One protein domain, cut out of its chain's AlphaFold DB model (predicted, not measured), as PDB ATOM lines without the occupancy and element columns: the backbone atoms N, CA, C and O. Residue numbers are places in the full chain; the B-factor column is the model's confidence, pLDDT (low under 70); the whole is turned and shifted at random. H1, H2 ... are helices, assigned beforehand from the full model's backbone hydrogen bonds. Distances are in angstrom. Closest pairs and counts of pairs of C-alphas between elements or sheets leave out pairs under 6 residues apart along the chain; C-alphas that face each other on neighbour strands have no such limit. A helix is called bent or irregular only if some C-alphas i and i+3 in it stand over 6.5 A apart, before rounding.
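Overview. This is residues 431 to 446 and 453 to 489 of the 489 residues of the protein "FERM_C domain-containing protein" of Hymenolepis diminuta (UniProt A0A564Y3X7). Two helices, H1 and H2, meet about perpendicular, and a longer bent helix, H3, follows H2, its first arm H3a close to both and its second arm H3b leading away to residues 482 to 489, which stick out; the long axis runs from Ser 455 at the start of H2 through H3 to His 489, whose C-alphas are the two farthest apart, at 37.0 A. The printed part has 53 residues, with three named helices, H1, H2, H3; the class is all helix. It is only just compact, close to loose, with a radius of gyration of the C-alphas of 12.0 A and spans of 37 by 21 by 19 A.

Along the chain. H3, residues 467 to 485, was assigned as one helix by its hydrogen bonds but is bent: C-alphas 475 and 478 are 7.0 A apart. Its arms are H3a, residues 467 to 475, 12.2 A, and H3b, residues 478 to 485, 10.5 A, ending at C-alpha 485 (24.078, 25.098, 233.710). H1, residues 431 to 443, 18.5 A, begins at C-alpha 431 (18.734, 27.953, 258.224). H2 is residues 455 to 464, 14.1 A.

Arrangement. H3a and H3b stand at a steep tilt of 47 degrees. H3a is close to but not clearly touching H1, closest C-alphas Met 438 and Val 469, 6.6 A. H1 touches H2 with residues 438 to 442 alone, about perpendicular at 86 degrees, closest C-alphas Ala 441 and Ala 460, 4.5 A. H3b is apart from H1 and H2. In H1, H2, H3a and H3b every O i to N i+4 pair is within hydrogen-bond range.

Size, cuts and confidence. Residues 447 to 452 are cut out, leaving 11.7 A between C-alphas 446 and 453. The link H2 to H3 is tight. pLDDT is under 70 at residues 445 to 446, 453 and 482 to 489.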
ATOM      1  N   GLY A 431      17.678  28.621 258.991       75.69
ATOM      2  CA  GLY A 431      18.734  27.953 258.224       75.69
ATOM      3  C   GLY A 431      18.520  28.032 256.707       75.69
ATOM      4  O   GLY A 431      19.458  28.336 255.969       75.69
ATOM      5  N   VAL A 432      17.283  27.834 256.237       77.69
ATOM      6  CA  VAL A 432      16.923  28.006 254.818       77.69
ATOM      7  C   VAL A 432      17.097  29.462 254.376       77.69
ATOM      8  O   VAL A 432      17.686  29.697 253.321       77.69
ATOM      9  N   ALA A 433      16.663  30.436 255.183       73.38
ATOM     10  CA  ALA A 433      16.831  31.860 254.886       73.38
ATOM     11  C   ALA A 433      18.312  32.289 254.833       73.38
ATOM     12  O   ALA A 433      18.704  33.058 253.957       73.38
ATOM     13  N   CYS A 434      19.169  31.757 255.710       78.44
ATOM     14  CA  CYS A 434      20.613  31.988 255.641       78.44
ATOM     15  C   CYS A 434      21.224  31.414 254.352       78.44
ATOM     16  O   CYS A 434      22.046  32.073 253.718       78.44
ATOM     17  N   ILE A 435      20.800  30.218 253.926       80.25
ATOM     18  CA  ILE A 435      21.282  29.597 252.682       80.25
ATOM     19  C   ILE A 435      20.842  30.405 251.451       80.25
ATOM     20  O   ILE A 435      21.667  30.643 250.570       80.25
ATOM     21  N   THR A 436      19.593  30.880 251.383       78.75
ATOM     22  CA  THR A 436      19.139  31.711 250.251       78.75
ATOM     23  C   THR A 436      19.826  33.076 250.219       78.75
ATOM     24  O   THR A 436      20.197  33.528 249.138       78.75
ATOM     25  N   VAL A 437      20.092  33.695 251.377       81.06
ATOM     26  CA  VAL A 437      20.897  34.928 251.480       81.06
ATOM     27  C   VAL A 437      22.332  34.710 250.985       81.06
ATOM     28  O   VAL A 437      22.834  35.526 250.214       81.06
ATOM     29  N   MET A 438      22.986  33.604 251.358       80.38
ATOM     30  CA  MET A 438      24.343  33.297 250.879       80.38
ATOM     31  C   MET A 438      24.385  32.987 249.377       80.38
ATOM     32  O   MET A 438      25.316  33.417 248.702       80.38
ATOM     33  N   ILE A 439      23.376  32.298 248.830       82.38
ATOM     34  CA  ILE A 439      23.241  32.085 247.379       82.38
ATOM     35  C   ILE A 439      23.071  33.428 246.658       82.38
ATOM     36  O   ILE A 439      23.825  33.724 245.735       82.38
ATOM     37  N   ALA A 440      22.159  34.285 247.123       79.50
ATOM     38  CA  ALA A 440      21.928  35.594 246.520       79.50
ATOM     39  C   ALA A 440      23.178  36.501 246.573       79.50
ATOM     40  O   ALA A 440      23.439  37.231 245.619       79.50
ATOM     41  N   ALA A 441      23.989  36.419 247.636       80.31
ATOM     42  CA  ALA A 441      25.264  37.139 247.754       80.31
ATOM     43  C   ALA A 441      26.388  36.585 246.846       80.31
ATOM     44  O   ALA A 441      27.331  37.304 246.507       80.31
ATOM     45  N   LEU A 442      26.298  35.319 246.423       80.00
ATOM     46  CA  LEU A 442      27.177  34.724 245.407       80.00
ATOM     47  C   LEU A 442      26.684  34.991 243.972       80.00
ATOM     48  O   LEU A 442      27.480  34.956 243.032       80.00
ATOM     49  N   GLU A 443      25.394  35.292 243.803       79.38
ATOM     50  CA  GLU A 443      24.766  35.626 242.519       79.38
ATOM     51  C   GLU A 443      24.785  37.126 242.191       79.38
ATOM     52  O   GLU A 443      24.744  37.482 241.011       79.38
ATOM     53  N   THR A 444      24.944  38.012 243.182       75.06
ATOM     54  CA  THR A 444      25.283  39.423 242.938       75.06
ATOM     55  C   THR A 444      26.638  39.540 242.244       75.06
ATOM     56  O   THR A 444      27.696  39.433 242.868       75.06
ATOM     57  N   SER A 445      26.608  39.778 240.934       59.38
ATOM     58  CA  SER A 445      27.802  39.975 240.122       59.38
ATOM     59  C   SER A 445      28.536  41.268 240.490       59.38
ATOM     60  O   SER A 445      27.936  42.289 240.830       59.38
ATOM     61  N   GLN A 446      29.865  41.249 240.363       58.78
ATOM     62  CA  GLN A 446      30.675  42.468 240.321       58.78
ATOM     63  C   GLN A 446      30.471  43.131 238.949       58.78
ATOM     64  O   GLN A 446      31.264  42.940 238.032       58.78
ATOM     65  N   SER A 453      25.609  52.072 245.549       62.88
ATOM     66  CA  SER A 453      25.713  50.999 246.533       62.88
ATOM     67  C   SER A 453      24.462  50.977 247.412       62.88
ATOM     68  O   SER A 453      24.295  51.813 248.300       62.88
ATOM     69  N   ASN A 454      23.567  50.024 247.164       74.00
ATOM     70  CA  ASN A 454      22.515  49.695 248.117       74.00
ATOM     71  C   ASN A 454      23.094  48.834 249.254       74.00
ATOM     72  O   ASN A 454      24.038  48.072 249.046       74.00
ATOM     73  N   SER A 455      22.490  48.895 250.441       77.81
ATOM     74  CA  SER A 455      22.924  48.121 251.618       77.81
ATOM     75  C   SER A 455      23.028  46.612 251.360       77.81
ATOM     76  O   SER A 455      23.842  45.934 251.979       77.81
ATOM     77  N   TRP A 456      22.255  46.084 250.404       80.06
ATOM     78  CA  TRP A 456      22.371  44.699 249.949       80.06
ATOM     79  C   TRP A 456      23.704  44.389 249.248       80.06
ATOM     80  O   TRP A 456      24.280  43.345 249.528       80.06
ATOM     81  N   THR A 457      24.223  45.248 248.362       78.44
ATOM     82  CA  THR A 457      25.510  44.959 247.689       78.44
ATOM     83  C   THR A 457      26.696  45.077 248.636       78.44
ATOM     84  O   THR A 457      27.597  44.247 248.570       78.44
ATOM     85  N   GLU A 458      26.673  46.032 249.565       78.25
ATOM     86  CA  GLU A 458      27.679  46.139 250.625       78.25
ATOM     87  C   GLU A 458      27.676  44.891 251.527       78.25
ATOM     88  O   GLU A 458      28.712  44.247 251.716       78.25
ATOM     89  N   LEU A 459      26.492  44.478 251.995       79.50
ATOM     90  CA  LEU A 459      26.305  43.262 252.788       79.50
ATOM     91  C   LEU A 459      26.717  41.998 252.017       79.50
ATOM     92  O   LEU A 459      27.374  41.131 252.589       79.50
ATOM     93  N   ALA A 460      26.391  41.895 250.727       78.31
ATOM     94  CA  ALA A 460      26.765  40.759 249.888       78.31
ATOM     95  C   ALA A 460      28.284  40.657 249.678       78.31
ATOM     96  O   ALA A 460      28.836  39.561 249.779       78.31
ATOM     97  N   MET A 461      28.982  41.775 249.444       79.44
ATOM     98  CA  MET A 461      30.448  41.779 249.325       79.44
ATOM     99  C   MET A 461      31.122  41.407 250.652       79.44
ATOM    100  O   MET A 461      32.061  40.611 250.652       79.44
ATOM    101  N   ASN A 462      30.609  41.910 251.781       80.94
ATOM    102  CA  ASN A 462      31.108  41.570 253.116       80.94
ATOM    103  C   ASN A 462      30.883  40.075 253.441       80.94
ATOM    104  O   ASN A 462      31.824  39.367 253.799       80.94
ATOM    105  N   LEU A 463      29.674  39.549 253.193       77.94
ATOM    106  CA  LEU A 463      29.383  38.112 253.306       77.94
ATOM    107  C   LEU A 463      30.308  37.270 252.421       77.94
ATOM    108  O   LEU A 463      30.838  36.265 252.887       77.94
ATOM    109  N   ARG A 464      30.540  37.670 251.166       75.00
ATOM    110  CA  ARG A 464      31.391  36.933 250.219       75.00
ATOM    111  C   ARG A 464      32.869  36.889 250.637       75.00
ATOM    112  O   ARG A 464      33.566  35.959 250.243       75.00
ATOM    113  N   GLY A 465      33.326  37.834 251.462       72.44
ATOM    114  CA  GLY A 465      34.639  37.795 252.115       72.44
ATOM    115  C   GLY A 465      34.725  36.854 253.328       72.44
ATOM    116  O   GLY A 465      35.823  36.560 253.796       72.44
ATOM    117  N   HIS A 466      33.598  36.358 253.849       80.44
ATOM    118  CA  HIS A 466      33.571  35.526 255.050       80.44
ATOM    119  C   HIS A 466      33.931  34.053 254.735       80.44
ATOM    120  O   HIS A 466      33.352  33.463 253.816       80.44
ATOM    121  N   PRO A 467      34.814  33.386 255.510       73.06
ATOM    122  CA  PRO A 467      35.323  32.043 255.182       73.06
ATOM    123  C   PRO A 467      34.237  30.949 255.127       73.06
ATOM    124  O   PRO A 467      34.373  29.949 254.417       73.06
ATOM    125  N   ILE A 468      33.115  31.151 255.824       73.62
ATOM    126  CA  ILE A 468      31.946  30.258 255.760       73.62
ATOM    127  C   ILE A 468      31.266  30.336 254.382       73.62
ATOM    128  O   ILE A 468      30.864  29.314 253.832       73.62
ATOM    129  N   VAL A 469      31.183  31.529 253.784       75.06
ATOM    130  CA  VAL A 469      30.586  31.722 252.452       75.06
ATOM    131  C   VAL A 469      31.545  31.248 251.361       75.06
ATOM    132  O   VAL A 469      31.099  30.645 250.389       75.06
ATOM    133  N   ALA A 470      32.858  31.420 251.549       72.75
ATOM    134  CA  ALA A 470      33.874  30.860 250.655       72.75
ATOM    135  C   ALA A 470      33.821  29.319 250.598       72.75
ATOM    136  O   ALA A 470      33.727  28.746 249.513       72.75
ATOM    137  N   SER A 471      33.788  28.639 251.750       75.06
ATOM    138  CA  SER A 471      33.698  27.167 251.794       75.06
ATOM    139  C   SER A 471      32.338  26.632 251.319       75.06
ATOM    140  O   SER A 471      32.288  25.616 250.625       75.06
ATOM    141  N   PHE A 472      31.232  27.339 251.586       81.38
ATOM    142  CA  PHE A 472      29.939  27.051 250.954       81.38
ATOM    143  C   PHE A 472      29.997  27.217 249.427       81.38
ATOM    144  O   PHE A 472      29.437  26.396 248.696       81.38
ATOM    145  N   ASN A 473      30.691  28.246 248.930       80.88
ATOM    146  CA  ASN A 473      30.842  28.485 247.498       80.88
ATOM    147  C   ASN A 473      31.600  27.349 246.796       80.88
ATOM    148  O   ASN A 473      31.191  26.926 245.714       80.88
ATOM    149  N   GLU A 474      32.673  26.851 247.410       77.69
ATOM    150  CA  GLU A 474      33.508  25.768 246.881       77.69
ATOM    151  C   GLU A 474      32.797  24.406 246.936       77.69
ATOM    152  O   GLU A 474      32.644  23.748 245.906       77.69
ATOM    153  N   TYR A 475      32.314  23.987 248.111       72.31
ATOM    154  CA  TYR A 475      31.806  22.622 248.307       72.31
ATOM    155  C   TYR A 475      30.331  22.423 247.944       72.31
ATOM    156  O   TYR A 475      29.911  21.285 247.724       72.31
ATOM    157  N   ILE A 476      29.529  23.494 247.905       75.94
ATOM    158  CA  ILE A 476      28.076  23.399 247.708       75.94
ATOM    159  C   ILE A 476      27.625  24.201 246.488       75.94
ATOM    160  O   ILE A 476      27.072  23.613 245.561       75.94
ATOM    161  N   TYR A 477      27.850  25.515 246.443       76.94
ATOM    162  CA  TYR A 477      27.246  26.347 245.398       76.94
ATOM    163  C   TYR A 477      27.829  26.078 244.002       76.94
ATOM    164  O   TYR A 477      27.069  25.795 243.077       76.94
ATOM    165  N   SER A 478      29.155  26.097 243.834       77.19
ATOM    166  CA  SER A 478      29.786  25.948 242.510       77.19
ATOM    167  C   SER A 478      29.508  24.584 241.848       77.19
ATOM    168  O   SER A 478      29.105  24.581 240.682       77.19
ATOM    169  N   PRO A 479      29.599  23.430 242.550       75.56
ATOM    170  CA  PRO A 479      29.248  22.129 241.973       75.56
ATOM    171  C   PRO A 479      27.763  22.008 241.599       75.56
ATOM    172  O   PRO A 479      27.425  21.352 240.614       75.56
ATOM    173  N   LEU A 480      26.865  22.644 242.364       71.81
ATOM    174  CA  LEU A 480      25.435  22.669 242.046       71.81
ATOM    175  C   LEU A 480      25.137  23.577 240.849       71.81
ATOM    176  O   LEU A 480      24.409  23.165 239.948       71.81
ATOM    177  N   ARG A 481      25.735  24.773 240.798       73.81
ATOM    178  CA  ARG A 481      25.590  25.711 239.679       73.81
ATOM    179  C   ARG A 481      26.081  25.092 238.369       73.81
ATOM    180  O   ARG A 481      25.370  25.170 237.372       73.81
ATOM    181  N   GLY A 482      27.229  24.410 238.394       68.19
ATOM    182  CA  GLY A 482      27.721  23.623 237.261       68.19
ATOM    183  C   GLY A 482      26.700  22.578 236.804       68.19
ATOM    184  O   GLY A 482      26.296  22.587 235.648       68.19
ATOM    185  N   PHE A 483      26.184  21.754 237.722       65.25
ATOM    186  CA  PHE A 483      25.203  20.706 237.401       65.25
ATOM    187  C   PHE A 483      23.873  21.222 236.810       65.25
ATOM    188  O   PHE A 483      23.192  20.476 236.103       65.25
ATOM    189  N   PHE A 484      23.485  22.472 237.090       61.41
ATOM    190  CA  PHE A 484      22.292  23.092 236.504       61.41
ATOM    191  C   PHE A 484      22.549  23.805 235.168       61.41
ATOM    192  O   PHE A 484      21.655  23.804 234.324       61.41
ATOM    193  N   ILE A 485      23.733  24.388 234.957       63.75
ATOM    194  CA  ILE A 485      24.078  25.098 233.710       63.75
ATOM    195  C   ILE A 485      24.538  24.117 232.621       63.75
ATOM    196  O   ILE A 485      24.044  24.166 231.497       63.75
ATOM    197  N   ASP A 486      25.412  23.169 232.965       50.38
ATOM    198  CA  ASP A 486      26.056  22.221 232.036       50.38
ATOM    199  C   ASP A 486      25.104  21.119 231.518       50.38
ATOM    200  O   ASP A 486      25.494  20.166 230.850       50.38
ATOM    201  N   ARG A 487      23.810  21.241 231.840       44.69
ATOM    202  CA  ARG A 487      22.724  20.352 231.405       44.69
ATOM    203  C   ARG A 487      21.790  20.999 230.373       44.69
ATOM    204  O   ARG A 487      20.719  20.457 230.105       44.69
ATOM    205  N   GLY A 488      22.174  22.168 229.850       46.41
ATOM    206  CA  GLY A 488      21.428  22.963 228.868       46.41
ATOM    207  C   GLY A 488      21.892  22.834 227.409       46.41
ATOM    208  O   GLY A 488      21.409  23.600 226.576       46.41
ATOM    209  N   HIS A 489      22.809  21.906 227.104       35.25
ATOM    210  CA  HIS A 489      23.378  21.658 225.770       35.25
ATOM    211  C   HIS A 489      23.161  20.210 225.297       35.25
ATOM    212  O   HIS A 489      23.161  19.297 226.154       35.25
TER     213      HIS A 489